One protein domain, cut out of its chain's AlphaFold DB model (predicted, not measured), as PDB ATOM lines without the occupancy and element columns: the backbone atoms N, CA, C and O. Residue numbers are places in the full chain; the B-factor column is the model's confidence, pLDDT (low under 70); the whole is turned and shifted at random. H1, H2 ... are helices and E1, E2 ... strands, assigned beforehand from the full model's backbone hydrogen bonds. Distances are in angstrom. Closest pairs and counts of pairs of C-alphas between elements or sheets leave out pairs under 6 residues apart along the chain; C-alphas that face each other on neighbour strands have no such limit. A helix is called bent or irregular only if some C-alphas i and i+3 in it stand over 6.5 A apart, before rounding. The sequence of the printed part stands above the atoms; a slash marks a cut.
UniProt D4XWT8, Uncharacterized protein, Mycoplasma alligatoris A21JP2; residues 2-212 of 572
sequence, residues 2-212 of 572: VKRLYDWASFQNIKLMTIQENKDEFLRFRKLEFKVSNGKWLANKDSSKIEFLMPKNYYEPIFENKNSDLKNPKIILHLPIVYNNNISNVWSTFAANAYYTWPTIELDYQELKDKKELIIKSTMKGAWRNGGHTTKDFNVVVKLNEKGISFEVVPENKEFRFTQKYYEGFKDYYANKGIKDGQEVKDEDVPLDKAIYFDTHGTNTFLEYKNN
ATOM      1  N   VAL A   2     173.382 125.979 156.322       45.91
ATOM      2  CA  VAL A   2     173.688 126.909 155.206       45.91
ATOM      3  C   VAL A   2     173.124 126.416 153.866       45.91
ATOM      4  O   VAL A   2     172.383 127.139 153.218       45.91
ATOM      5  N   LYS A   3     173.311 125.124 153.543       44.09
ATOM      6  CA  LYS A   3     172.699 124.494 152.358       44.09
ATOM      7  C   LYS A   3     171.162 124.561 152.315       44.09
ATOM      8  O   LYS A   3     170.617 124.768 151.252       44.09
ATOM      9  N   ARG A   4     170.477 124.469 153.467       45.12
ATOM     10  CA  ARG A   4     169.008 124.637 153.568       45.12
ATOM     11  C   ARG A   4     168.570 126.107 153.555       45.12
ATOM     12  O   ARG A   4     167.426 126.384 153.227       45.12
ATOM     13  N   LEU A   5     169.444 127.034 153.955       47.12
ATOM     14  CA  LEU A   5     169.185 128.476 153.896       47.12
ATOM     15  C   LEU A   5     169.320 129.000 152.459       47.12
ATOM     16  O   LEU A   5     168.563 129.888 152.082       47.12
ATOM     17  N   TYR A   6     170.191 128.394 151.639       49.59
ATOM     18  CA  TYR A   6     170.233 128.629 150.188       49.59
ATOM     19  C   TYR A   6     168.897 128.319 149.495       49.59
ATOM     20  O   TYR A   6     168.551 128.999 148.532       49.59
ATOM     21  N   ASP A   7     168.127 127.362 150.025       47.09
ATOM     22  CA  ASP A   7     166.881 126.859 149.428       47.09
ATOM     23  C   ASP A   7     165.631 127.706 149.757       47.09
ATOM     24  O   ASP A   7     164.519 127.382 149.329       47.09
ATOM     25  N   TRP A   8     165.762 128.799 150.519       47.12
ATOM     26  CA  TRP A   8     164.635 129.667 150.885       47.12
ATOM     27  C   TRP A   8     164.549 130.924 150.013       47.12
ATOM     28  O   TRP A   8     165.483 131.716 149.929       47.12
ATOM     29  N   ALA A   9     163.376 131.170 149.417       43.38
ATOM     30  CA  ALA A   9     163.120 132.329 148.551       43.38
ATOM     31  C   ALA A   9     163.367 133.690 149.243       43.38
ATOM     32  O   ALA A   9     163.775 134.651 148.596       43.38
ATOM     33  N   SER A  10     163.191 133.778 150.567       47.72
ATOM     34  CA  SER A  10     163.475 134.984 151.362       47.72
ATOM     35  C   SER A  10     164.972 135.279 151.519       47.72
ATOM     36  O   SER A  10     165.360 136.433 151.704       47.72
ATOM     37  N   PHE A  11     165.824 134.261 151.387       51.91
ATOM     38  CA  PHE A  11     167.279 134.377 151.473       51.91
ATOM     39  C   PHE A  11     167.896 135.058 150.236       51.91
ATOM     40  O   PHE A  11     169.011 135.571 150.283       51.91
ATOM     41  N   GLN A  12     167.131 135.145 149.148       53.53
ATOM     42  CA  GLN A  12     167.556 135.641 147.833       53.53
ATOM     43  C   GLN A  12     167.645 137.176 147.747       53.53
ATOM     44  O   GLN A  12     168.314 137.726 146.870       53.53
ATOM     45  N   ASN A  13     167.009 137.878 148.690       64.00
ATOM     46  CA  ASN A  13     167.122 139.331 148.850       64.00
ATOM     47  C   ASN A  13     168.289 139.737 149.759       64.00
ATOM     48  O   ASN A  13     168.563 140.928 149.923       64.00
ATOM     49  N   ILE A  14     168.987 138.766 150.358       73.19
ATOM     50  CA  ILE A  14     170.086 139.038 151.275       73.19
ATOM     51  C   ILE A  14     171.326 139.413 150.465       73.19
ATOM     52  O   ILE A  14     171.901 138.624 149.722       73.19
ATOM     53  N   LYS A  15     171.749 140.663 150.629       86.62
ATOM     54  CA  LYS A  15     172.911 141.243 149.939       86.62
ATOM     55  C   LYS A  15     174.220 140.836 150.619       86.62
ATOM     56  O   LYS A  15     175.247 140.671 149.965       86.62
ATOM     57  N   LEU A  16     174.148 140.609 151.931       91.25
ATOM     58  CA  LEU A  16     175.217 140.068 152.757       91.25
ATOM     59  C   LEU A  16     174.627 139.190 153.864       91.25
ATOM     60  O   LEU A  16     173.947 139.702 154.755       91.25
ATOM     61  N   MET A  17     174.929 137.895 153.834       89.81
ATOM     62  CA  MET A  17     174.748 137.004 154.978       89.81
ATOM     63  C   MET A  17     176.041 136.960 155.788       89.81
ATOM     64  O   MET A  17     177.150 137.012 155.257       89.81
ATOM     65  N   THR A  18     175.895 136.864 157.105       91.88
ATOM     66  CA  THR A  18     177.006 136.660 158.028       91.88
ATOM     67  C   THR A  18     176.606 135.650 159.077       91.88
ATOM     68  O   THR A  18     175.630 135.864 159.791       91.88
ATOM     69  N   ILE A  19     177.381 134.579 159.180       92.81
ATOM     70  CA  ILE A  19     177.237 133.574 160.226       92.81
ATOM     71  C   ILE A  19     178.514 133.610 161.051       92.81
ATOM     72  O   ILE A  19     179.601 133.388 160.529       92.81
ATOM     73  N   GLN A  20     178.378 133.920 162.335       94.06
ATOM     74  CA  GLN A  20     179.470 133.776 163.284       94.06
ATOM     75  C   GLN A  20     179.549 132.300 163.691       94.06
ATOM     76  O   GLN A  20     178.663 131.815 164.390       94.06
ATOM     77  N   GLU A  21     180.566 131.581 163.221       90.62
ATOM     78  CA  GLU A  21     180.747 130.156 163.536       90.62
ATOM     79  C   GLU A  21     181.420 129.973 164.902       90.62
ATOM     80  O   GLU A  21     181.091 129.048 165.641       90.62
ATOM     81  N   ASN A  22     182.324 130.887 165.265       90.69
ATOM     82  CA  ASN A  22     182.917 130.990 166.596       90.69
ATOM     83  C   ASN A  22     183.309 132.451 166.906       90.69
ATOM     84  O   ASN A  22     182.964 133.368 166.160       90.69
ATOM     85  N   LYS A  23     183.992 132.705 168.031       89.12
ATOM     86  CA  LYS A  23     184.331 134.071 168.475       89.12
ATOM     87  C   LYS A  23     185.068 134.887 167.402       89.12
ATOM     88  O   LYS A  23     184.768 136.071 167.261       89.12
ATOM     89  N   ASP A  24     185.940 134.236 166.635       91.94
ATOM     90  CA  ASP A  24     186.901 134.868 165.730       91.94
ATOM     91  C   ASP A  24     186.766 134.365 164.278       91.94
ATOM     92  O   ASP A  24     187.668 134.573 163.476       91.94
ATOM     93  N   GLU A  25     185.651 133.719 163.915       95.56
ATOM     94  CA  GLU A  25     185.412 133.207 162.559       95.56
ATOM     95  C   GLU A  25     183.992 133.519 162.076       95.56
ATOM     96  O   GLU A  25     182.987 133.185 162.718       95.56
ATOM     97  N   PHE A  26     183.918 134.165 160.915       95.75
ATOM     98  CA  PHE A  26     182.695 134.622 160.276       95.75
ATOM     99  C   PHE A  26     182.623 134.079 158.852       95.75
ATOM    100  O   PHE A  26     183.410 134.471 157.991       95.75
ATOM    101  N   LEU A  27     181.634 133.231 158.583       95.19
ATOM    102  CA  LEU A  27     181.254 132.846 157.229       95.19
ATOM    103  C   LEU A  27     180.447 133.982 156.592       95.19
ATOM    104  O   LEU A  27     179.457 134.467 157.154       95.19
ATOM    105  N   ARG A  28     180.871 134.401 155.403       94.00
ATOM    106  CA  ARG A  28     180.248 135.449 154.600       94.00
ATOM    107  C   ARG A  28     179.744 134.858 153.299       94.00
ATOM    108  O   ARG A  28     180.428 134.072 152.653       94.00
ATOM    109  N   PHE A  29     178.559 135.302 152.912       91.75
ATOM    110  CA  PHE A  29     178.013 135.078 151.584       91.75
ATOM    111  C   PHE A  29     177.499 136.416 151.074       91.75
ATOM    112  O   PHE A  29     176.602 137.019 151.678       91.75
ATOM    113  N   ARG A  30     178.129 136.931 150.023       91.69
ATOM    114  CA  ARG A  30     177.940 138.307 149.560       91.69
ATOM    115  C   ARG A  30     177.507 138.323 148.110       91.69
ATOM    116  O   ARG A  30     178.223 137.813 147.259       91.69
ATOM    117  N   LYS A  31     176.386 138.986 147.828       89.88
ATOM    118  CA  LYS A  31     175.918 139.226 146.462       89.88
ATOM    119  C   LYS A  31     176.661 140.410 145.853       89.88
ATOM    120  O   LYS A  31     176.627 141.516 146.402       89.88
ATOM    121  N   LEU A  32     177.288 140.193 144.703       90.75
ATOM    122  CA  LEU A  32     177.897 141.268 143.930       90.75
ATOM    123  C   LEU A  32     176.833 142.070 143.173       90.75
ATOM    124  O   LEU A  32     175.776 141.563 142.806       90.75
ATOM    125  N   GLU A  33     177.125 143.347 142.950       88.81
ATOM    126  CA  GLU A  33     176.296 144.248 142.149       88.81
ATOM    127  C   GLU A  33     177.171 144.855 141.057       88.81
ATOM    128  O   GLU A  33     177.864 145.854 141.262       88.81
ATOM    129  N   PHE A  34     177.207 144.183 139.910       89.19
ATOM    130  CA  PHE A  34     177.935 144.669 138.745       89.19
ATOM    131  C   PHE A  34     177.288 145.914 138.173       89.19
ATOM    132  O   PHE A  34     176.090 146.128 138.339       89.19
ATOM    133  N   LYS A  35     178.085 146.726 137.483       87.38
ATOM    134  CA  LYS A  35     177.574 147.909 136.804       87.38
ATOM    135  C   LYS A  35     177.216 147.604 135.363       87.38
ATOM    136  O   LYS A  35     177.798 146.706 134.771       87.38
ATOM    137  N   VAL A  36     176.381 148.429 134.743       84.38
ATOM    138  CA  VAL A  36     176.060 148.307 133.307       84.38
ATOM    139  C   VAL A  36     177.315 148.264 132.424       84.38
ATOM    140  O   VAL A  36     177.385 147.461 131.499       84.38
ATOM    141  N   SER A  37     178.336 149.057 132.764       83.12
ATOM    142  CA  SER A  37     179.612 149.135 132.030       83.12
ATOM    143  C   SER A  37     180.433 147.836 131.969       83.12
ATOM    144  O   SER A  37     181.294 147.705 131.105       83.12
ATOM    145  N   ASN A  38     180.234 146.907 132.908       88.06
ATOM    146  CA  ASN A  38     181.098 145.731 133.078       88.06
ATOM    147  C   ASN A  38     180.354 144.474 133.544       88.06
ATOM    148  O   ASN A  38     180.971 143.457 133.832       88.06
ATOM    149  N   GLY A  39     179.037 144.559 133.654       89.31
ATOM    150  CA  GLY A  39     178.167 143.538 134.201       89.31
ATOM    151  C   GLY A  39     177.391 142.792 133.137       89.31
ATOM    152  O   GLY A  39     176.347 142.265 133.468       89.31
ATOM    153  N   LYS A  40     177.817 142.801 131.871       89.06
ATOM    154  CA  LYS A  40     177.083 142.154 130.779       89.06
ATOM    155  C   LYS A  40     177.825 140.929 130.265       89.06
ATOM    156  O   LYS A  40     179.024 141.007 130.005       89.06
ATOM    157  N   TRP A  41     177.093 139.837 130.090       92.00
ATOM    158  CA  TRP A  41     177.502 138.683 129.302       92.00
ATOM    159  C   TRP A  41     177.204 138.978 127.841       92.00
ATOM    160  O   TRP A  41     176.074 139.338 127.507       92.00
ATOM    161  N   LEU A  42     178.200 138.843 126.973       91.75
ATOM    162  CA  LEU A  42     178.068 139.193 125.562       91.75
ATOM    163  C   LEU A  42     178.443 138.007 124.685       91.75
ATOM    164  O   LEU A  42     179.468 137.364 124.900       91.75
ATOM    165  N   ALA A  43     177.612 137.727 123.688       92.69
ATOM    166  CA  ALA A  43     177.969 136.808 122.624       92.69
ATOM    167  C   ALA A  43     179.164 137.353 121.834       92.69
ATOM    168  O   ALA A  43     179.252 138.552 121.551       92.69
ATOM    169  N   ASN A  44     180.079 136.468 121.456       94.62
ATOM    170  CA  ASN A  44     181.138 136.826 120.522       94.62
ATOM    171  C   ASN A  44     180.569 137.031 119.100       94.62
ATOM    172  O   ASN A  44     179.408 136.739 118.823       94.62
ATOM    173  N   LYS A  45     181.398 137.520 118.166       90.38
ATOM    174  CA  LYS A  45     180.950 137.945 116.823       90.38
ATOM    175  C   LYS A  45     180.185 136.875 116.026       90.38
ATOM    176  O   LYS A  45     179.316 137.229 115.240       90.38
ATOM    177  N   ASP A  46     180.530 135.598 116.185       93.38
ATOM    178  CA  ASP A  46     179.874 134.481 115.489       93.38
ATOM    179  C   ASP A  46     178.841 133.741 116.356       93.38
ATOM    180  O   ASP A  46     178.331 132.703 115.934       93.38
ATOM    181  N   SER A  47     178.552 134.254 117.556       95.50
ATOM    182  CA  SER A  47     177.649 133.674 118.552       95.50
ATOM    183  C   SER A  47     177.981 132.239 118.981       95.50
ATOM    184  O   SER A  47     177.100 131.520 119.452       95.50
ATOM    185  N   SER A  48     179.221 131.774 118.822       97.06
ATOM    186  CA  SER A  48     179.645 130.435 119.265       97.06
ATOM    187  C   SER A  48     179.947 130.348 120.763       97.06
ATOM    188  O   SER A  48     179.960 129.247 121.321       97.06
ATOM    189  N   LYS A  49     180.166 131.485 121.430       97.56
ATOM    190  CA  LYS A  49     180.393 131.567 122.878       97.56
ATOM    191  C   LYS A  49     179.818 132.836 123.493       97.56
ATOM    192  O   LYS A  49     179.649 133.845 122.813       97.56
ATOM    193  N   ILE A  50     179.566 132.772 124.797       96.69
ATOM    194  CA  ILE A  50     179.214 133.926 125.628       96.69
ATOM    195  C   ILE A  50     180.394 134.270 126.535       96.69
ATOM    196  O   ILE A  50     180.960 133.385 127.177       96.69
ATOM    197  N   GLU A  51     180.746 135.548 126.608       96.19
ATOM    198  CA  GLU A  51     181.919 136.058 127.312       96.19
ATOM    199  C   GLU A  51     181.524 137.015 128.440       96.19
ATOM    200  O   GLU A  51     180.614 137.836 128.301       96.19
ATOM    201  N   PHE A  52     182.243 136.938 129.558       94.75
ATOM    202  CA  PHE A  52     182.129 137.881 130.668       94.75
ATOM    203  C   PHE A  52     183.468 138.059 131.367       94.75
ATOM    204  O   PHE A  52     184.199 137.101 131.610       94.75
ATOM    205  N   LEU A  53     183.781 139.297 131.731       95.38
ATOM    206  CA  LEU A  53     184.953 139.629 132.527       95.38
ATOM    207  C   LEU A  53     184.485 140.147 133.879       95.38
ATOM    208  O   LEU A  53     183.974 141.259 133.950       95.38
ATOM    209  N   MET A  54     184.735 139.387 134.946       95.31
ATOM    210  CA  MET A  54     184.622 139.896 136.309       95.31
ATOM    211  C   MET A  54     185.896 140.683 136.650       95.31
ATOM    212  O   MET A  54     186.949 140.065 136.852       95.31
ATOM    213  N   PRO A  55     185.852 142.025 136.732       95.62
ATOM    214  CA  PRO A  55     187.059 142.807 136.963       95.62
ATOM    215  C   PRO A  55     187.587 142.622 138.395       95.62
ATOM    216  O   PRO A  55     186.814 142.374 139.324       95.62
ATOM    217  N   LYS A  56     188.904 142.771 138.593       96.06
ATOM    218  CA  LYS A  56     189.575 142.532 139.892       96.06
ATOM    219  C   LYS A  56     188.933 143.234 141.085       96.06
ATOM    220  O   LYS A  56     188.777 142.635 142.146       96.06
ATOM    221  N   ASN A  57     188.486 144.474 140.904       93.56
ATOM    222  CA  ASN A  57     187.889 145.279 141.971       93.56
ATOM    223  C   ASN A  57     186.597 144.684 142.573       93.56
ATOM    224  O   ASN A  57     186.162 145.159 143.621       93.56
ATOM    225  N   TYR A  58     186.003 143.662 141.950       94.50
ATOM    226  CA  TYR A  58     184.830 142.946 142.460       94.50
ATOM    227  C   TYR A  58     185.147 141.773 143.388       94.50
ATOM    228  O   TYR A  58     184.216 141.209 143.950       94.50
ATOM    229  N   TYR A  59     186.412 141.393 143.579       95.38
ATOM    230  CA  TYR A  59     186.773 140.291 144.485       95.38
ATOM    231  C   TYR A  59     188.101 140.508 145.211       95.38
ATOM    232  O   TYR A  59     188.229 140.131 146.372       95.38
ATOM    233  N   GLU A  60     189.071 141.158 144.568       95.38
ATOM    234  CA  GLU A  60     190.439 141.327 145.063       95.38
ATOM    235  C   GLU A  60     190.506 141.980 146.457       95.38
ATOM    236  O   GLU A  60     191.192 141.428 147.317       95.38
ATOM    237  N   PRO A  61     189.747 143.055 146.777       94.44
ATOM    238  CA  PRO A  61     189.813 143.658 148.113       94.44
ATOM    239  C   PRO A  61     189.291 142.761 149.246       94.44
ATOM    240  O   PRO A  61     189.492 143.091 150.413       94.44
ATOM    241  N   ILE A  62     188.605 141.660 148.927       95.31
ATOM    242  CA  ILE A  62     188.231 140.620 149.894       95.31
ATOM    243  C   ILE A  62     189.255 139.487 149.834       95.31
ATOM    244  O   ILE A  62     189.835 139.132 150.858       95.31
ATOM    245  N   PHE A  63     189.477 138.923 148.646       95.94
ATOM    246  CA  PHE A  63     190.227 137.678 148.486       95.94
ATOM    247  C   PHE A  63     191.742 137.817 148.637       95.94
ATOM    248  O   PHE A  63     192.414 136.843 148.959       95.94
ATOM    249  N   GLU A  64     192.282 139.019 148.450       93.06
ATOM    250  CA  GLU A  64     193.704 139.327 148.646       93.06
ATOM    251  C   GLU A  64     193.918 140.225 149.886       93.06
ATOM    252  O   GLU A  64     194.965 140.863 150.036       93.06
ATOM    253  N   ASN A  65     192.931 140.320 150.787       91.56
ATOM    254  CA  ASN A  65     193.029 141.163 151.977       91.56
ATOM    255  C   ASN A  65     194.029 140.594 152.995       91.56
ATOM    256  O   ASN A  65     193.703 139.703 153.775       91.56
ATOM    257  N   LYS A  66     195.225 141.186 153.054       89.50
ATOM    258  CA  LYS A  66     196.306 140.784 153.974       89.50
ATOM    259  C   LYS A  66     195.986 140.968 155.461       89.50
ATOM    260  O   LYS A  66     196.667 140.385 156.294       89.50
ATOM    261  N   ASN A  67     194.973 141.765 155.799       88.50
ATOM    262  CA  ASN A  67     194.546 141.985 157.185       88.50
ATOM    263  C   ASN A  67     193.492 140.962 157.651       88.50
ATOM    264  O   ASN A  67     192.990 141.070 158.767       88.50
ATOM    265  N   SER A  68     193.121 140.008 156.794       89.69
ATOM    266  CA  SER A  68     192.108 138.985 157.041       89.69
ATOM    267  C   SER A  68     192.744 137.595 157.026       89.69
ATOM    268  O   SER A  68     193.465 137.267 156.087       89.69
ATOM    269  N   ASP A  69     192.404 136.744 157.996       92.25
ATOM    270  CA  ASP A  69     192.643 135.294 157.897       92.25
ATOM    271  C   ASP A  69     191.566 134.673 156.996       92.25
ATOM    272  O   ASP A  69     190.527 134.201 157.463       92.25
ATOM    273  N   LEU A  70     191.749 134.809 155.681       94.31
ATOM    274  CA  LEU A  70     190.769 134.388 154.687       94.31
ATOM    275  C   LEU A  70     190.852 132.878 154.429       94.31
ATOM    276  O   LEU A  70     191.913 132.363 154.079       94.31
ATOM    277  N   LYS A  71     189.715 132.177 154.509       94.50
ATOM    278  CA  LYS A  71     189.628 130.736 154.218       94.50
ATOM    279  C   LYS A  71     188.507 130.422 153.235       94.50
ATOM    280  O   LYS A  71     187.444 131.043 153.276       94.50
ATOM    281  N   ASN A  72     188.745 129.406 152.405       94.19
ATOM    282  CA  ASN A  72     187.814 128.861 151.412       94.19
ATOM    283  C   ASN A  72     187.149 129.930 150.517       94.19
ATOM    284  O   ASN A  72     185.918 129.971 150.456       94.19
ATOM    285  N   PRO A  73     187.917 130.821 149.859       96.81
ATOM    286  CA  PRO A  73     187.343 131.814 148.962       96.81
ATOM    287  C   PRO A  73     186.753 131.149 147.717       96.81
ATOM    288  O   PRO A  73     187.468 130.545 146.914       96.81
ATOM    289  N   LYS A  74     185.445 131.296 147.537       97.44
ATOM    290  CA  LYS A  74     184.704 130.762 146.396       97.44
ATOM    291  C   LYS A  74     183.907 131.840 145.685       97.44
ATOM    292  O   LYS A  74     183.365 132.755 146.309       97.44
ATOM    293  N   ILE A  75     183.784 131.674 144.376       95.81
ATOM    294  CA  ILE A  75     182.876 132.444 143.528       95.81
ATOM    295  C   ILE A  75     181.768 131.501 143.079       95.81
ATOM    296  O   ILE A  75     182.039 130.417 142.569       95.81
ATOM    297  N   ILE A  76     180.522 131.913 143.271       92.31
ATOM    298  CA  ILE A  76     179.341 131.132 142.902       92.31
ATOM    299  C   ILE A  76     178.573 131.926 141.850       92.31
ATOM    300  O   ILE A  76     178.200 133.069 142.114       92.31
ATOM    301  N   LEU A  77     178.355 131.348 140.667       89.12
ATOM    302  CA  LEU A  77     177.655 131.989 139.547       89.12
ATOM    303  C   LEU A  77     176.415 131.190 139.149       89.12
ATOM    304  O   LEU A  77     176.497 129.980 138.959       89.12
ATOM    305  N   HIS A  78     175.279 131.864 138.970       87.00
ATOM    306  CA  HIS A  78     174.048 131.253 138.453       87.00
ATOM    307  C   HIS A  78     173.842 131.639 136.988       87.00
ATOM    308  O   HIS A  78     173.498 132.784 136.706       87.00
ATOM    309  N   LEU A  79     174.051 130.716 136.054       89.38
ATOM    310  CA  LEU A  79     174.062 131.018 134.620       89.38
ATOM    311  C   LEU A  79     172.647 131.086 134.023       89.38
ATOM    312  O   LEU A  79     171.939 130.081 134.058       89.38
ATOM    313  N   PRO A  80     172.226 132.215 133.423       87.19
ATOM    314  CA  PRO A  80     170.901 132.376 132.839       87.19
ATOM    315  C   PRO A  80     170.832 131.794 131.420       87.19
ATOM    316  O   PRO A  80     170.580 132.503 130.446       87.19
ATOM    317  N   ILE A  81     171.121 130.497 131.313       91.06
ATOM    318  CA  ILE A  81     171.259 129.750 130.062       91.06
ATOM    319  C   ILE A  81     170.119 128.744 129.881       91.06
ATOM    320  O   ILE A  81     169.778 127.997 130.802       91.06
ATOM    321  N   VAL A  82     169.550 128.708 128.678       91.50
ATOM    322  CA  VAL A  82     168.385 127.884 128.337       91.50
ATOM    323  C   VAL A  82     168.565 127.228 126.972       91.50
ATOM    324  O   VAL A  82     168.951 127.894 126.013       91.50
ATOM    325  N   TYR A  83     168.215 125.946 126.854       93.44
ATOM    326  CA  TYR A  83     168.110 125.291 125.550       93.44
ATOM    327  C   TYR A  83     166.785 125.659 124.871       93.44
ATOM    328  O   TYR A  83     165.704 125.490 125.441       93.44
ATOM    329  N   ASN A  84     166.867 126.190 123.655       92.44
ATOM    330  CA  ASN A  84     165.741 126.745 122.915       92.44
ATOM    331  C   ASN A  84     164.993 125.657 122.145       92.44
ATOM    332  O   ASN A  84     165.112 125.579 120.932       92.44
ATOM    333  N   ASN A  85     164.238 124.809 122.842       92.19
ATOM    334  CA  ASN A  85     163.361 123.796 122.240       92.19
ATOM    335  C   ASN A  85     161.884 123.980 122.640       92.19
ATOM    336  O   ASN A  85     161.163 123.011 122.873       92.19
ATOM    337  N   ASN A  86     161.454 125.248 122.690       88.06
ATOM    338  CA  ASN A  86     160.085 125.708 122.956       88.06
ATOM    339  C   ASN A  86     159.567 125.421 124.380       88.06
ATOM    340  O   ASN A  86     158.595 124.698 124.601       88.06
ATOM    341  N   ILE A  87     160.243 125.997 125.372       83.69
ATOM    342  CA  ILE A  87     159.894 125.850 126.790       83.69
ATOM    343  C   ILE A  87     158.576 126.566 127.111       83.69
ATOM    344  O   ILE A  87     158.479 127.771 126.906       83.69
ATOM    345  N   SER A  88     157.620 125.866 127.733       80.12
ATOM    346  CA  SER A  88     156.411 126.495 128.282       80.12
ATOM    347  C   SER A  88     156.711 127.369 129.489       80.12
ATOM    348  O   SER A  88     157.477 126.988 130.381       80.12
ATOM    349  N   ASN A  89     156.021 128.510 129.563       76.00
ATOM    350  CA  ASN A  89     156.039 129.403 130.723       76.00
ATOM    351  C   ASN A  89     157.454 129.607 131.299       76.00
ATOM    352  O   ASN A  89     157.692 129.411 132.495       76.00
ATOM    353  N   VAL A  90     158.412 129.988 130.447       79.00
ATOM    354  CA  VAL A  90     159.839 130.138 130.801       79.00
ATOM    355  C   VAL A  90     160.011 130.945 132.090       79.00
ATOM    356  O   VAL A  90     160.804 130.576 132.951       79.00
ATOM    357  N   TRP A  91     159.194 131.991 132.269       76.31
ATOM    358  CA  TRP A  91     159.160 132.777 133.497       76.31
ATOM    359  C   TRP A  91     158.823 131.938 134.732       76.31
ATOM    360  O   TRP A  91     159.571 131.957 135.696       76.31
ATOM    361  N   SER A  92     157.749 131.146 134.745       72.19
ATOM    362  CA  SER A  92     157.449 130.327 135.928       72.19
ATOM    363  C   SER A  92     158.493 129.234 136.176       72.19
ATOM    364  O   SER A  92     158.777 128.904 137.326       72.19
ATOM    365  N   THR A  93     159.084 128.707 135.101       74.00
ATOM    366  CA  THR A  93     160.055 127.605 135.137       74.00
ATOM    367  C   THR A  93     161.430 128.053 135.638       74.00
ATOM    368  O   THR A  93     162.076 127.350 136.417       74.00
ATOM    369  N   PHE A  94     161.877 129.237 135.216       72.81
ATOM    370  CA  PHE A  94     163.230 129.734 135.476       72.81
ATOM    371  C   PHE A  94     163.297 131.032 136.278       72.81
ATOM    372  O   PHE A  94     164.354 131.348 136.803       72.81
ATOM    373  N   ALA A  95     162.201 131.778 136.416       63.38
ATOM    374  CA  ALA A  95     162.199 133.137 136.968       63.38
ATOM    375  C   ALA A  95     161.248 133.358 138.162       63.38
ATOM    376  O   ALA A  95     161.481 134.248 138.969       63.38
ATOM    377  N   ALA A  96     160.178 132.572 138.314       58.44
ATOM    378  CA  ALA A  96     159.268 132.671 139.466       58.44
ATOM    379  C   ALA A  96     159.752 131.823 140.654       58.44
ATOM    380  O   ALA A  96     159.589 132.211 141.805       58.44
ATOM    381  N   ASN A  97     160.417 130.698 140.374       54.97
ATOM    382  CA  ASN A  97     161.102 129.841 141.354       54.97
ATOM    383  C   ASN A  97     162.638 130.031 141.279       54.97
ATOM    384  O   ASN A  97     163.420 129.094 141.421       54.97
ATOM    385  N   ALA A  98     163.058 131.268 141.001       48.41
ATOM    386  CA  ALA A  98     164.006 131.643 139.948       48.41
ATOM    387  C   ALA A  98     165.455 131.146 139.983       48.41
ATOM    388  O   ALA A  98     166.151 131.285 138.991       48.41
ATOM    389  N   TYR A  99     165.984 130.673 141.108       51.78
ATOM    390  CA  TYR A  99     167.437 130.462 141.225       51.78
ATOM    391  C   TYR A  99     167.849 128.992 141.297       51.78
ATOM    392  O   TYR A  99     169.040 128.712 141.245       51.78
ATOM    393  N   TYR A 100     166.885 128.068 141.350       53.44
ATOM    394  CA  TYR A 100     167.126 126.627 141.519       53.44
ATOM    395  C   TYR A 100     167.168 125.837 140.204       53.44
ATOM    396  O   TYR A 100     167.506 124.651 140.194       53.44
ATOM    397  N   THR A 101     166.781 126.453 139.085       68.50
ATOM    398  CA  THR A 101     166.765 125.796 137.770       68.50
ATOM    399  C   THR A 101     167.899 126.235 136.858       68.50
ATOM    400  O   THR A 101     168.254 125.455 135.971       68.50
ATOM    401  N   TRP A 102     168.501 127.400 137.114       82.81
ATOM    402  CA  TRP A 102     169.729 127.826 136.456       82.81
ATOM    403  C   TRP A 102     170.902 126.921 136.836       82.81
ATOM    404  O   TRP A 102     171.004 126.508 137.993       82.81
ATOM    405  N   PRO A 103     171.812 126.625 135.899       88.81
ATOM    406  CA  PRO A 103     173.068 125.973 136.235       88.81
ATOM    407  C   PRO A 103     173.901 126.822 137.202       88.81
ATOM    408  O   PRO A 103     174.127 128.009 136.954       88.81
ATOM    409  N   THR A 104     174.387 126.208 138.282       88.94
ATOM    410  CA  THR A 104     175.270 126.852 139.262       88.94
ATOM    411  C   THR A 104     176.707 126.401 139.044       88.94
ATOM    412  O   THR A 104     176.997 125.206 139.031       88.94
ATOM    413  N   ILE A 105     177.609 127.367 138.908       91.81
ATOM    414  CA  ILE A 105     179.049 127.151 138.810       91.81
ATOM    415  C   ILE A 105     179.687 127.592 140.120       91.81
ATOM    416  O   ILE A 105     179.569 128.756 140.502       91.81
ATOM    417  N   GLU A 106     180.369 126.670 140.791       94.00
ATOM    418  CA  GLU A 106     181.204 126.965 141.953       94.00
ATOM    419  C   GLU A 106     182.674 126.945 141.538       94.00
ATOM    420  O   GLU A 106     183.157 125.980 140.948       94.00
ATOM    421  N   LEU A 107     183.379 128.024 141.848       95.62
ATOM    422  CA  LEU A 107     184.773 128.241 141.496       95.62
ATOM    423  C   LEU A 107     185.584 128.453 142.772       95.62
ATOM    424  O   LEU A 107     185.358 129.430 143.488       95.62
ATOM    425  N   ASP A 108     186.545 127.570 143.033       97.00
ATOM    426  CA  ASP A 108     187.549 127.777 144.074       97.00
ATOM    427  C   ASP A 108     188.597 128.784 143.577       97.00
ATOM    428  O   ASP A 108     189.272 128.574 142.562       97.00
ATOM    429  N   TYR A 109     188.707 129.922 144.265       97.38
ATOM    430  CA  TYR A 109     189.610 130.990 143.842       97.38
ATOM    431  C   TYR A 109     191.085 130.606 144.013       97.38
ATOM    432  O   TYR A 109     191.922 131.037 143.216       97.38
ATOM    433  N   GLN A 110     191.412 129.782 145.010       96.00
ATOM    434  CA  GLN A 110     192.782 129.332 145.225       96.00
ATOM    435  C   GLN A 110     193.200 128.357 144.120       96.00
ATOM    436  O   GLN A 110     194.260 128.533 143.520       96.00
ATOM    437  N   GLU A 111     192.325 127.416 143.762       97.44
ATOM    438  CA  GLU A 111     192.569 126.511 142.636       97.44
ATOM    439  C   GLU A 111     192.769 127.284 141.322       97.44
ATOM    440  O   GLU A 111     193.695 126.996 140.556       97.44
ATOM    441  N   LEU A 112     191.949 128.311 141.076       97.69
ATOM    442  CA  LEU A 112     192.105 129.173 139.906       97.69
ATOM    443  C   LEU A 112     193.424 129.960 139.938       97.69
ATOM    444  O   LEU A 112     194.064 130.117 138.896       97.69
ATOM    445  N   LYS A 113     193.857 130.464 141.100       96.38
ATOM    446  CA  LYS A 113     195.151 131.153 141.227       96.38
ATOM    447  C   LYS A 113     196.316 130.242 140.872       96.38
ATOM    448  O   LYS A 113     197.257 130.730 140.235       96.38
ATOM    449  N   ASP A 114     196.239 128.976 141.256       96.94
ATOM    450  CA  ASP A 114     197.307 128.000 141.059       96.94
ATOM    451  C   ASP A 114     197.342 127.501 139.611       96.94
ATOM    452  O   ASP A 114     198.394 127.523 138.970       96.94
ATOM    453  N   LYS A 115     196.186 127.119 139.056       97.62
ATOM    454  CA  LYS A 115     196.086 126.549 137.701       97.62
ATOM    455  C   LYS A 115     195.996 127.591 136.587       97.62
ATOM    456  O   LYS A 115     196.234 127.253 135.432       97.62
ATOM    457  N   LYS A 116     195.645 128.842 136.909       97.06
ATOM    458  CA  LYS A 116     195.353 129.968 135.990       97.06
ATOM    459  C   LYS A 116     194.166 129.771 135.053       97.06
ATOM    460  O   LYS A 116     193.565 130.764 134.644       97.06
ATOM    461  N   GLU A 117     193.810 128.532 134.749       97.94
ATOM    462  CA  GLU A 117     192.693 128.158 133.898       97.94
ATOM    463  C   GLU A 117     191.968 126.934 134.462       97.94
ATOM    464  O   GLU A 117     192.598 125.983 134.930       97.94
ATOM    465  N   LEU A 118     190.638 126.963 134.409       98.00
ATOM    466  CA  LEU A 118     189.757 125.866 134.803       98.00
ATOM    467  C   LEU A 118     188.684 125.656 133.735       98.00
ATOM    468  O   LEU A 118     188.217 126.612 133.117       98.00
ATOM    469  N   ILE A 119     188.268 124.404 133.548       97.50
ATOM    470  CA  ILE A 119     187.160 124.038 132.662       97.50
ATOM    471  C   ILE A 119     186.132 123.282 133.492       97.50
ATOM    472  O   ILE A 119     186.423 122.212 134.025       97.50
ATOM    473  N   ILE A 120     184.932 123.843 133.598       97.25
ATOM    474  CA  ILE A 120     183.841 123.296 134.406       97.25
ATOM    475  C   ILE A 120     182.735 122.823 133.465       97.25
ATOM    476  O   ILE A 120     182.230 123.602 132.656       97.25
ATOM    477  N   LYS A 121     182.362 121.543 133.563       97.06
ATOM    478  CA  LYS A 121     181.256 120.958 132.794       97.06
ATOM    479  C   LYS A 121     179.934 121.168 133.519       97.06
ATOM    480  O   LYS A 121     179.867 120.978 134.732       97.06
ATOM    481  N   SER A 122     178.889 121.519 132.781       95.94
ATOM    482  CA  SER A 122     177.541 121.676 133.326       95.94
ATOM    483  C   SER A 122     176.484 121.405 132.256       95.94
ATOM    484  O   SER A 122     176.792 121.307 131.069       95.94
ATOM    485  N   THR A 123     175.226 121.286 132.674       95.19
ATOM    486  CA  THR A 123     174.093 121.018 131.784       95.19
ATOM    487  C   THR A 123     173.077 122.150 131.864       95.19
ATOM    488  O   THR A 123     172.808 122.680 132.942       95.19
ATOM    489  N   MET A 124     172.549 122.581 130.720       93.00
ATOM    490  CA  MET A 124     171.460 123.556 130.622       93.00
ATOM    491  C   MET A 124     170.138 122.818 130.423       93.00
ATOM    492  O   MET A 124     170.117 121.719 129.867       93.00
ATOM    493  N   LYS A 125     169.031 123.420 130.855       91.06
ATOM    494  CA  LYS A 125     167.695 122.821 130.752       91.06
ATOM    495  C   LYS A 125     166.924 123.378 129.554       91.06
ATOM    496  O   LYS A 125     167.069 124.549 129.206       91.06
ATOM    497  N   GLY A 126     166.101 122.521 128.961       89.38
ATOM    498  CA  GLY A 126     165.148 122.817 127.897       89.38
ATOM    499  C   GLY A 126     163.698 122.554 128.322       89.38
ATOM    500  O   GLY A 126     163.352 122.569 129.510       89.38
ATOM    501  N   ALA A 127     162.842 122.277 127.345       86.12
ATOM    502  CA  ALA A 127     161.428 121.965 127.503       86.12
ATOM    503  C   ALA A 127     161.213 120.691 128.332       86.12
ATOM    504  O   ALA A 127     162.076 119.805 128.387       86.12
ATOM    505  N   TRP A 128     160.055 120.612 128.990       82.88
ATOM    506  CA  TRP A 128     159.642 119.455 129.784       82.88
ATOM    507  C   TRP A 128     159.137 118.321 128.883       82.88
ATOM    508  O   TRP A 128     158.237 118.523 128.074       82.88
ATOM    509  N   ARG A 129     159.684 117.116 129.061       73.62
ATOM    510  CA  ARG A 129     159.398 115.907 128.286       73.62
ATOM    511  C   ARG A 129     159.431 114.664 129.176       73.62
ATOM    512  O   ARG A 129     160.346 114.495 129.973       73.62
ATOM    513  N   ASN A 130     158.469 113.753 129.008       76.94
ATOM    514  CA  ASN A 130     158.469 112.421 129.643       76.94
ATOM    515  C   ASN A 130     158.759 112.431 131.163       76.94
ATOM    516  O   ASN A 130     159.420 111.535 131.679       76.94
ATOM    517  N   GLY A 131     158.280 113.452 131.882       76.81
ATOM    518  CA  GLY A 131     158.475 113.574 133.331       76.81
ATOM    519  C   GLY A 131     159.750 114.303 133.781       76.81
ATOM    520  O   GLY A 131     160.021 114.308 134.978       76.81
ATOM    521  N   GLY A 132     160.508 114.943 132.882       82.00
ATOM    522  CA  GLY A 132     161.653 115.788 133.250       82.00
ATOM    523  C   GLY A 132     162.026 116.827 132.189       82.00
ATOM    524  O   GLY A 132     161.491 116.834 131.090       82.00
ATOM    525  N   HIS A 133     162.953 117.734 132.496       86.31
ATOM    526  CA  HIS A 133     163.480 118.663 131.491       86.31
ATOM    527  C   HIS A 133     164.449 117.956 130.540       86.31
ATOM    528  O   HIS A 133     165.314 117.195 130.974       86.31
ATOM    529  N   THR A 134     164.357 118.270 129.249       89.19
ATOM    530  CA  THR A 134     165.452 118.022 128.301       89.19
ATOM    531  C   THR A 134     166.708 118.775 128.746       89.19
ATOM    532  O   THR A 134     166.613 119.813 129.407       89.19
ATOM    533  N   THR A 135     167.892 118.247 128.432       91.88
ATOM    534  CA  THR A 135     169.166 118.857 128.837       91.88
ATOM    535  C   THR A 135     170.187 118.851 127.707       91.88
ATOM    536  O   THR A 135     170.143 117.987 126.828       91.88
ATOM    537  N   LYS A 136     171.085 119.841 127.719       95.00
ATOM    538  CA  LYS A 136     172.238 119.939 126.813       95.00
ATOM    539  C   LYS A 136     173.487 120.354 127.574       95.00
ATOM    540  O   LYS A 136     173.422 121.214 128.450       95.00
ATOM    541  N   ASP A 137     174.615 119.773 127.197       97.44
ATOM    542  CA  ASP A 137     175.880 119.982 127.891       97.44
ATOM    543  C   ASP A 137     176.625 121.209 127.363       97.44
ATOM    544  O   ASP A 137     176.571 121.570 126.177       97.44
ATOM    545  N   PHE A 138     177.335 121.868 128.271       98.00
ATOM    546  CA  PHE A 138     178.197 122.997 127.973       98.00
ATOM    547  C   PHE A 138     179.395 123.041 128.924       98.00
ATOM    548  O   PHE A 138     179.423 122.411 129.983       98.00
ATOM    549  N   ASN A 139     180.395 123.821 128.532       98.12
ATOM    550  CA  ASN A 139     181.591 124.074 129.318       98.12
ATOM    551  C   ASN A 139     181.660 125.547 129.711       98.12
ATOM    552  O   ASN A 139     181.291 126.425 128.927       98.12
ATOM    553  N   VAL A 140     182.193 125.803 130.899       97.88
ATOM    554  CA  VAL A 140     182.603 127.127 131.358       97.88
ATOM    555  C   VAL A 140     184.115 127.130 131.474       97.88
ATOM    556  O   VAL A 140     184.678 126.441 132.325       97.88
ATOM    557  N   VAL A 141     184.768 127.884 130.599       98.25
ATOM    558  CA  VAL A 141     186.213 128.100 130.635       98.25
ATOM    559  C   VAL A 141     186.474 129.351 131.460       98.25
ATOM    560  O   VAL A 141     185.990 130.434 131.133       98.25
ATOM    561  N   VAL A 142     187.221 129.201 132.545       98.31
ATOM    562  CA  VAL A 142     187.536 130.276 133.488       98.31
ATOM    563  C   VAL A 142     189.028 130.545 133.431       98.31
ATOM    564  O   VAL A 142     189.811 129.618 133.615       98.31
ATOM    565  N   LYS A 143     189.438 131.798 133.212       98.38
ATOM    566  CA  LYS A 143     190.858 132.189 133.197       98.38
ATOM    567  C   LYS A 143     191.114 133.386 134.096       98.38
ATOM    568  O   LYS A 143     190.385 134.378 134.045       98.38
ATOM    569  N   LEU A 144     192.176 133.317 134.889       97.69
ATOM    570  CA  LEU A 144     192.659 134.438 135.687       97.69
ATOM    571  C   LEU A 144     193.706 135.222 134.893       97.69
ATOM    572  O   LEU A 144     194.737 134.679 134.503       97.69
ATOM    573  N   ASN A 145     193.456 136.513 134.687       95.75
ATOM    574  CA  ASN A 145     194.352 137.413 133.968       95.75
ATOM    575  C   ASN A 145     194.578 138.725 134.742       95.75
ATOM    576  O   ASN A 145     194.056 138.942 135.838       95.75
ATOM    577  N   GLU A 146     195.378 139.630 134.176       94.38
ATOM    578  CA  GLU A 146     195.713 140.900 134.826       94.38
ATOM    579  C   GLU A 146     194.513 141.825 135.055       94.38
ATOM    580  O   GLU A 146     194.534 142.608 136.005       94.38
ATOM    581  N   LYS A 147     193.466 141.730 134.229       95.62
ATOM    582  CA  LYS A 147     192.263 142.572 134.319       95.62
ATOM    583  C   LYS A 147     191.214 141.998 135.277       95.62
ATOM    584  O   LYS A 147     190.417 142.755 135.833       95.62
ATOM    585  N   GLY A 148     191.196 140.681 135.479       97.12
ATOM    586  CA  GLY A 148     190.167 140.007 136.265       97.12
ATOM    587  C   GLY A 148     190.065 138.513 135.987       97.12
ATOM    588  O   GLY A 148     191.034 137.871 135.588       97.12
ATOM    589  N   ILE A 149     188.873 137.970 136.219       97.62
ATOM    590  CA  ILE A 149     188.522 136.584 135.893       97.62
ATOM    591  C   ILE A 149     187.632 136.615 134.652       97.62
ATOM    592  O   ILE A 149     186.550 137.203 134.683       97.62
ATOM    593  N   SER A 150     188.099 136.025 133.556       97.50
ATOM    594  CA  SER A 150     187.312 135.863 132.332       97.50
ATOM    595  C   SER A 150     186.582 134.528 132.339       97.50
ATOM    596  O   SER A 150     187.190 133.498 132.630       97.50
ATOM    597  N   PHE A 151     185.310 134.561 131.970       97.06
ATOM    598  CA  PHE A 151     184.430 133.415 131.815       97.06
ATOM    599  C   PHE A 151     184.015 133.306 130.350       97.06
ATOM    600  O   PHE A 151     183.563 134.290 129.762       97.06
ATOM    601  N   GLU A 152     184.128 132.110 129.784       97.81
ATOM    602  CA  GLU A 152     183.597 131.776 128.466       97.81
ATOM    603  C   GLU A 152     182.654 130.582 128.585       97.81
ATOM    604  O   GLU A 152     183.050 129.517 129.062       97.81
ATOM    605  N   VAL A 153     181.409 130.745 128.148       97.81
ATOM    606  CA  VAL A 153     180.414 129.670 128.099       97.81
ATOM    607  C   VAL A 153     180.341 129.144 126.674       97.81
ATOM    608  O   VAL A 153     180.047 129.899 125.746       97.81
ATOM    609  N   VAL A 154     180.618 127.853 126.498       98.00
ATOM    610  CA  VAL A 154     180.745 127.213 125.182       98.00
ATOM    611  C   VAL A 154     179.918 125.926 125.145       98.00
ATOM    612  O   VAL A 154     180.127 125.061 126.002       98.00
ATOM    613  N   PRO A 155     179.023 125.730 124.161       97.62
ATOM    614  CA  PRO A 155     178.287 124.483 124.030       97.62
ATOM    615  C   PRO A 155     179.225 123.320 123.698       97.62
ATOM    616  O   PRO A 155     180.283 123.483 123.065       97.62
ATOM    617  N   GLU A 156     178.844 122.121 124.134       96.94
ATOM    618  CA  GLU A 156     179.550 120.902 123.741       96.94
ATOM    619  C   GLU A 156     179.307 120.589 122.258       96.94
ATOM    620  O   GLU A 156     180.265 120.352 121.520       96.94
ATOM    621  N   ASN A 157     178.061 120.735 121.784       96.00
ATOM    622  CA  ASN A 157     177.762 120.739 120.352       96.00
ATOM    623  C   ASN A 157     178.251 122.047 119.704       96.00
ATOM    624  O   ASN A 157     177.694 123.120 119.938       96.00
ATOM    625  N   LYS A 158     179.274 121.941 118.850       95.62
ATOM    626  CA  LYS A 158     179.919 123.076 118.169       95.62
ATOM    627  C   LYS A 158     179.093 123.700 117.051       95.62
ATOM    628  O   LYS A 158     179.490 124.747 116.546       95.62
ATOM    629  N   GLU A 159     177.966 123.113 116.673       95.94
ATOM    630  CA  GLU A 159     177.035 123.705 115.709       95.94
ATOM    631  C   GLU A 159     176.072 124.693 116.368       95.94
ATOM    632  O   GLU A 159     175.596 125.617 115.714       95.94
ATOM    633  N   PHE A 160     175.825 124.550 117.674       97.12
ATOM    634  CA  PHE A 160     174.930 125.443 118.396       97.12
ATOM    635  C   PHE A 160     175.509 126.850 118.507       97.12
ATOM    636  O   PHE A 160     176.713 127.054 118.703       97.12
ATOM    637  N   ARG A 161     174.620 127.828 118.388       97.50
ATOM    638  CA  ARG A 161     174.891 129.247 118.573       97.50
ATOM    639  C   ARG A 161     173.952 129.840 119.605       97.50
ATOM    640  O   ARG A 161     172.830 129.368 119.813       97.50
ATOM    641  N   PHE A 162     174.446 130.883 120.250       96.00
ATOM    642  CA  PHE A 162     173.702 131.642 121.231       96.00
ATOM    643  C   PHE A 162     172.857 132.732 120.573       96.00
ATOM    644  O   PHE A 162     173.288 133.415 119.645       96.00
ATOM    645  N   THR A 163     171.676 132.960 121.129       92.38
ATOM    646  CA  THR A 163     170.914 134.193 120.957       92.38
ATOM    647  C   THR A 163     170.802 134.907 122.298       92.38
ATOM    648  O   THR A 163     170.590 134.286 123.339       92.38
ATOM    649  N   GLN A 164     170.920 136.229 122.263       89.00
ATOM    650  CA  GLN A 164     170.627 137.112 123.396       89.00
ATOM    651  C   GLN A 164     169.410 138.009 123.114       89.00
ATOM    652  O   GLN A 164     169.150 138.969 123.830       89.00
ATOM    653  N   LYS A 165     168.667 137.701 122.043       86.12
ATOM    654  CA  LYS A 165     167.412 138.357 121.669       86.12
ATOM    655  C   LYS A 165     166.252 137.502 122.158       86.12
ATOM    656  O   LYS A 165     165.923 136.499 121.514       86.12
ATOM    657  N   TYR A 166     165.653 137.866 123.287       84.62
ATOM    658  CA  TYR A 166     164.646 137.023 123.931       84.62
ATOM    659  C   TYR A 166     163.376 136.903 123.087       84.62
ATOM    660  O   TYR A 166     162.881 135.803 122.864       84.62
ATOM    661  N   TYR A 167     162.857 138.010 122.559       82.06
ATOM    662  CA  TYR A 167     161.621 137.975 121.771       82.06
ATOM    663  C   TYR A 167     161.842 137.355 120.385       82.06
ATOM    664  O   TYR A 167     161.315 136.284 120.096       82.06
ATOM    665  N   GLU A 168     162.681 137.981 119.555       82.00
ATOM    666  CA  GLU A 168     162.912 137.571 118.160       82.00
ATOM    667  C   GLU A 168     163.550 136.174 118.047       82.00
ATOM    668  O   GLU A 168     163.201 135.387 117.165       82.00
ATOM    669  N   GLY A 169     164.506 135.866 118.929       83.81
ATOM    670  CA  GLY A 169     165.317 134.655 118.838       83.81
ATOM    671  C   GLY A 169     164.773 133.458 119.615       83.81
ATOM    672  O   GLY A 169     165.200 132.338 119.338       83.81
ATOM    673  N   PHE A 170     163.866 133.673 120.572       85.12
ATOM    674  CA  PHE A 170     163.454 132.638 121.524       85.12
ATOM    675  C   PHE A 170     161.928 132.563 121.692       85.12
ATOM    676  O   PHE A 170     161.311 131.620 121.202       85.12
ATOM    677  N   LYS A 171     161.294 133.563 122.320       81.94
ATOM    678  CA  LYS A 171     159.866 133.530 122.680       81.94
ATOM    679  C   LYS A 171     158.932 133.552 121.466       81.94
ATOM    680  O   LYS A 171     158.041 132.714 121.362       81.94
ATOM    681  N   ASP A 172     159.118 134.502 120.554       85.31
ATOM    682  CA  ASP A 172     158.183 134.717 119.442       85.31
ATOM    683  C   ASP A 172     158.540 133.850 118.223       85.31
ATOM    684  O   ASP A 172     157.712 133.637 117.336       85.31
ATOM    685  N   TYR A 173     159.758 133.295 118.189       88.56
ATOM    686  CA  TYR A 173     160.253 132.466 117.091       88.56
ATOM    687  C   TYR A 173     159.328 131.276 116.784       88.56
ATOM    688  O   TYR A 173     158.942 131.070 115.631       88.56
ATOM    689  N   TYR A 174     158.944 130.509 117.807       89.81
ATOM    690  CA  TYR A 174     158.098 129.325 117.639       89.81
ATOM    691  C   TYR A 174     156.634 129.666 117.371       89.81
ATOM    692  O   TYR A 174     156.011 129.038 116.510       89.81
ATOM    693  N   ALA A 175     156.120 130.713 118.021       87.56
ATOM    694  CA  ALA A 175     154.778 131.224 117.764       87.56
ATOM    695  C   ALA A 175     154.603 131.623 116.287       87.56
ATOM    696  O   ALA A 175     153.610 131.254 115.658       87.56
ATOM    697  N   ASN A 176     155.607 132.279 115.694       88.69
ATOM    698  CA  ASN A 176     155.607 132.663 114.277       88.69
ATOM    699  C   ASN A 176     155.646 131.467 113.312       88.69
ATOM    700  O   ASN A 176     155.271 131.601 112.149       88.69
ATOM    701  N   LYS A 177     156.067 130.288 113.783       88.88
ATOM    702  CA  LYS A 177     156.013 129.021 113.036       88.88
ATOM    703  C   LYS A 177     154.734 128.218 113.293       88.88
ATOM    704  O   LYS A 177     154.625 127.086 112.831       88.88
ATOM    705  N   GLY A 178     153.774 128.776 114.034       89.75
ATOM    706  CA  GLY A 178     152.525 128.101 114.391       89.75
ATOM    707  C   GLY A 178     152.689 126.993 115.436       89.75
ATOM    708  O   GLY A 178     151.772 126.193 115.620       89.75
ATOM    709  N   ILE A 179     153.835 126.931 116.121       89.06
ATOM    710  CA  ILE A 179     154.083 125.976 117.203       89.06
ATOM    711  C   ILE A 179     153.531 126.576 118.499       89.06
ATOM    712  O   ILE A 179     153.834 127.720 118.842       89.06
ATOM    713  N   LYS A 180     152.687 125.824 119.213       86.69
ATOM    714  CA  LYS A 180     152.075 126.297 120.466       86.69
ATOM    715  C   LYS A 180     153.122 126.384 121.577       86.69
ATOM    716  O   LYS A 180     154.027 125.559 121.620       86.69
ATOM    717  N   ASP A 181     152.978 127.334 122.500       84.25
ATOM    718  CA  ASP A 181     153.861 127.432 123.671       84.25
ATOM    719  C   ASP A 181     153.910 126.100 124.439       84.25
ATOM    720  O   ASP A 181     152.875 125.467 124.670       84.25
ATOM    721  N   GLY A 182     155.114 125.644 124.788       77.56
ATOM    722  CA  GLY A 182     155.328 124.357 125.456       77.56
ATOM    723  C   GLY A 182     155.204 123.107 124.597       77.56
ATOM    724  O   GLY A 182     155.432 122.010 125.109       77.56
ATOM    725  N   GLN A 183     154.821 123.228 123.325       84.44
ATOM    726  CA  GLN A 183     154.819 122.095 122.409       84.44
ATOM    727  C   GLN A 183     156.266 121.720 122.087       84.44
ATOM    728  O   GLN A 183     156.979 122.505 121.468       84.44
ATOM    729  N   GLU A 184     156.688 120.522 122.493       77.38
ATOM    730  CA  GLU A 184     158.063 120.062 122.291       77.38
ATOM    731  C   GLU A 184     158.492 120.196 120.826       77.38
ATOM    732  O   GLU A 184     157.830 119.699 119.910       77.38
ATOM    733  N   VAL A 185     159.642 120.836 120.636       88.25
ATOM    734  CA  VAL A 185     160.376 120.836 119.374       88.25
ATOM    735  C   VAL A 185     161.514 119.835 119.515       88.25
ATOM    736  O   VAL A 185     162.279 119.888 120.480       88.25
ATOM    737  N   LYS A 186     161.605 118.889 118.580       88.12
ATOM    738  CA  LYS A 186     162.674 117.890 118.596       88.12
ATOM    739  C   LYS A 186     164.020 118.562 118.351       88.12
ATOM    740  O   LYS A 186     164.090 119.573 117.664       88.12
ATOM    741  N   ASP A 187     165.093 117.947 118.840       87.31
ATOM    742  CA  ASP A 187     166.454 118.474 118.682       87.31
ATOM    743  C   ASP A 187     166.845 118.745 117.220       87.31
ATOM    744  O   ASP A 187     167.517 119.730 116.944       87.31
ATOM    745  N   GLU A 188     166.391 117.898 116.292       89.19
ATOM    746  CA  GLU A 188     166.610 118.040 114.845       89.19
ATOM    747  C   GLU A 188     165.911 119.270 114.232       89.19
ATOM    748  O   GLU A 188     166.353 119.785 113.208       89.19
ATOM    749  N   ASP A 189     164.866 119.777 114.890       89.88
ATOM    750  CA  ASP A 189     164.066 120.926 114.454       89.88
ATOM    751  C   ASP A 189     164.462 122.232 115.177       89.88
ATOM    752  O   ASP A 189     163.922 123.311 114.891       89.88
ATOM    753  N   VAL A 190     165.396 122.159 116.134       93.00
ATOM    754  CA  VAL A 190     165.920 123.334 116.838       93.00
ATOM    755  C   VAL A 190     166.847 124.117 115.900       93.00
ATOM    756  O   VAL A 190     167.781 123.554 115.330       93.00
ATOM    757  N   PRO A 191     166.638 125.435 115.734       93.56
ATOM    758  CA  PRO A 191     167.498 126.251 114.882       93.56
ATOM    759  C   PRO A 191     168.912 126.374 115.462       93.56
ATOM    760  O   PRO A 191     169.113 127.006 116.497       93.56
ATOM    761  N   LEU A 192     169.904 125.806 114.774       95.19
ATOM    762  CA  LEU A 192     171.299 125.773 115.236       95.19
ATOM    763  C   LEU A 192     171.888 127.177 115.469       95.19
ATOM    764  O   LEU A 192     172.651 127.365 116.414       95.19
ATOM    765  N   ASP A 193     171.474 128.177 114.682       94.75
ATOM    766  CA  ASP A 193     171.907 129.580 114.773       94.75
ATOM    767  C   ASP A 193     171.366 130.333 116.007       94.75
ATOM    768  O   ASP A 193     171.829 131.432 116.309       94.75
ATOM    769  N   LYS A 194     170.410 129.747 116.739       94.44
ATOM    770  CA  LYS A 194     169.824 130.310 117.971       94.44
ATOM    771  C   LYS A 194     169.388 129.225 118.963       94.44
ATOM    772  O   LYS A 194     168.409 129.388 119.695       94.44
ATOM    773  N   ALA A 195     170.108 128.105 118.972       96.00
ATOM    774  CA  ALA A 195     169.760 126.910 119.736       96.00
ATOM    775  C   ALA A 195     169.811 127.130 121.255       96.00
ATOM    776  O   ALA A 195     169.215 126.365 122.013       96.00
ATOM    777  N   ILE A 196     170.523 128.161 121.714       95.81
ATOM    778  CA  ILE A 196     170.698 128.457 123.134       95.81
ATOM    779  C   ILE A 196     170.363 129.922 123.389       95.81
ATOM    780  O   ILE A 196     170.907 130.804 122.732       95.81
ATOM    781  N   TYR A 197     169.509 130.190 124.370       93.25
ATOM    782  CA  TYR A 197     169.323 131.539 124.896       93.25
ATOM    783  C   TYR A 197     170.236 131.771 126.098       93.25
ATOM    784  O   TYR A 197     170.342 130.905 126.970       93.25
ATOM    785  N   PHE A 198     170.871 132.941 126.150       92.56
ATOM    786  CA  PHE A 198     171.657 133.381 127.301       92.56
ATOM    787  C   PHE A 198     171.323 134.834 127.647       92.56
ATOM    788  O   PHE A 198     171.492 135.727 126.814       92.56
ATOM    789  N   ASP A 199     170.871 135.079 128.876       88.81
ATOM    790  CA  ASP A 199     170.481 136.423 129.319       88.81
ATOM    791  C   ASP A 199     171.689 137.362 129.466       88.81
ATOM    792  O   ASP A 199     172.777 136.948 129.865       88.81
ATOM    793  N   THR A 200     171.520 138.640 129.136       86.62
ATOM    794  CA  THR A 200     172.669 139.548 128.971       86.62
ATOM    795  C   THR A 200     173.194 140.124 130.279       86.62
ATOM    796  O   THR A 200     174.379 140.440 130.378       86.62
ATOM    797  N   HIS A 201     172.350 140.298 131.296       83.50
ATOM    798  CA  HIS A 201     172.783 140.903 132.549       83.50
ATOM    799  C   HIS A 201     173.564 139.924 133.421       83.50
ATOM    800  O   HIS A 201     173.355 138.713 133.420       83.50
ATOM    801  N   GLY A 202     174.492 140.501 134.179       69.62
ATOM    802  CA  GLY A 202     175.367 139.823 135.111       69.62
ATOM    803  C   GLY A 202     174.558 138.901 136.002       69.62
ATOM    804  O   GLY A 202     173.586 139.307 136.635       69.62
ATOM    805  N   THR A 203     174.990 137.651 136.022       68.00
ATOM    806  CA  THR A 203     174.396 136.580 136.799       68.00
ATOM    807  C   THR A 203     174.367 136.936 138.276       68.00
ATOM    808  O   THR A 203     175.154 137.756 138.761       68.00
ATOM    809  N   ASN A 204     173.513 136.248 139.030       79.62
ATOM    810  CA  ASN A 204     173.650 136.202 140.477       79.62
ATOM    811  C   ASN A 204     175.020 135.608 140.832       79.62
ATOM    812  O   ASN A 204     175.200 134.391 140.863       79.62
ATOM    813  N   THR A 205     175.983 136.502 141.042       88.50
ATOM    814  CA  THR A 205     177.349 136.171 141.423       88.50
ATOM    815  C   THR A 205     177.522 136.466 142.896       88.50
ATOM    816  O   THR A 205     177.225 137.571 143.370       88.50
ATOM    817  N   PHE A 206     178.032 135.476 143.612       91.00
ATOM    818  CA  PHE A 206     178.275 135.564 145.035       91.00
ATOM    819  C   PHE A 206     179.722 135.248 145.360       91.00
ATOM    820  O   PHE A 206     180.356 134.424 144.703       91.00
ATOM    821  N   LEU A 207     180.217 135.894 146.409       94.94
ATOM    822  CA  LEU A 207     181.459 135.522 147.064       94.94
ATOM    823  C   LEU A 207     181.113 134.800 148.363       94.94
ATOM    824  O   LEU A 207     180.428 135.371 149.218       94.94
ATOM    825  N   GLU A 208     181.592 133.570 148.509       95.56
ATOM    826  CA  GLU A 208     181.556 132.808 149.758       95.56
ATOM    827  C   GLU A 208     182.975 132.736 150.321       95.56
ATOM    828  O   GLU A 208     183.918 132.440 149.593       95.56
ATOM    829  N   TYR A 209     183.148 133.067 151.596       96.44
ATOM    830  CA  TYR A 209     184.453 133.029 152.252       96.44
ATOM    831  C   TYR A 209     184.301 133.070 153.770       96.44
ATOM    832  O   TYR A 209     183.288 133.536 154.297       96.44
ATOM    833  N   LYS A 210     185.330 132.623 154.487       96.38
ATOM    834  CA  LYS A 210     185.452 132.813 155.935       96.38
ATOM    835  C   LYS A 210     186.540 133.832 156.243       96.38
ATOM    836  O   LYS A 210     187.557 133.859 155.554       96.38
ATOM    837  N   ASN A 211     186.328 134.656 157.266       95.62
ATOM    838  CA  ASN A 211     187.351 135.549 157.803       95.62
ATOM    839  C   ASN A 211     187.237 135.743 159.316       95.62
ATOM    840  O   ASN A 211     186.256 135.345 159.937       95.62
ATOM    841  N   ASN A 212     188.228 136.418 159.897       95.38
ATOM    842  CA  ASN A 212     188.268 136.800 161.308       95.38
ATOM    843  C   ASN A 212     187.804 138.243 161.583       95.38
ATOM    844  O   ASN A 212     187.943 138.757 162.694       95.38
TER     845      ASN A 212
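This is residues 2 to 212 of the 572 residues of an uncharacterized protein of Mycoplasma alligatoris A21JP2 (UniProt D4XWT8). Two twisted antiparallel sheets meet near their edge strands E6 and E7 in an open V, with H5 at one end of the meeting and the small strand pair E5 and E10 towards the other. Along the longest axis the E1 and E2 hairpin makes one end, and H6 with residues 177 to 195 the other. There are 211 printed residues, with six named helices and eleven named strands in the order H1 H2 E1 E2 E3 H3 E4 E5 H4 E6 H5 E7 E8 E9 H6 E10 E11. The sheets run E1 E2 E11 E4 E6, E3 E9 E8 E7 and E5 E10; the class is mixed, helices and strands. The whole is compact, with a radius of gyration of the C-alphas of 18.6 A, and spans 62 by 36 by 29 A.

H1, residues 2 to 6, and H2, residues 9 to 13, are close but not clearly touching, the closest C-alphas being those of Leu 5 and Phe 11, 6.7 A apart. E1, residues 16 to 22, and E2, residues 25 to 31, form a hairpin, with N 19 and O 27 within hydrogen-bond range at 2.9 A. Antiparallel neighbours follow: E11, residues 204 to 211, beside E2 (N 28 and O 209, 2.8 A), E4, residues 71 to 78, beside E11 (N 76 and O 206, 2.9 A), and E6, residues 104 to 108, beside E4 (N 75 and O 107, 2.9 A). H3, residues 60 to 63, only grazes this twisted sheet. E7, residues 117 to 129, E8, residues 132 to 144, and E9, residues 148 to 155, form a meander, each strand the antiparallel neighbour of the one before, with N 124 and O 136 at 2.8 A and N 141 and O 152 at 2.8 A. E3, residues 50 to 55, is the edge strand beside E9 (N 52 and O 151, 3.0 A). The closest C-alphas of E6 and E7 are those of Ile 105 and Ile 120, 7.6 A apart. H5, residues 109 to 115, is on both sheets, at heights of 7.1 A over the five-stranded and 7.2 A over the four-stranded one. E4 runs on into E5, residues 81 to 83, at 44 degrees; E5 is antiparallel to E10, residues 196 to 198 (N 82 and O 197, 2.9 A), and its C-alpha at Tyr 83 is 4.5 A from that of Gly 126 in E7. H4, residues 90 to 96, only grazes the four-stranded sheet, and is only just on it, with 5 pairs of C-alphas within 10 A. H6, residues 166 to 176, comes closest to E10 with the C-alphas of Phe 170 and Tyr 197, 6.9 A apart. H4 is only just irregular, C-alphas 93 and 96 being 6.7 A apart, and H6 is irregular, C-alphas 169 and 172 being 7.2 A apart. Every O i to N i+4 pair is within hydrogen-bond range in H1 and H5, against 2 of 3 in H4, 0 of 1 in H2 (i+3: 1 of 2) and 2 of 7 in H6 (i+3: 1 of 8); H3 is too short for such a pair.

H1 begins at C-alpha 2, (173.688, 126.909, 155.206). E7 measures 35.9 A and E8 36.3 A from first to last C-alpha, E8 bending by 51 degrees at residue 136. E9 measures 23.1 A, E4 22.2 A and H6 13.9 A. E11, 22.1 A long, ends at C-alpha 211, (187.351, 135.549, 157.803).

The C-alphas farthest apart, those of Lys 23 and Gly 178, are 63.0 A apart. The printed part has no cut; its long links are E2 to E3 and H6 to E10. Mean pLDDT of the printed part is 87.5, with residues 2 to 13, 95 to 101 and 202 to 203 under 70.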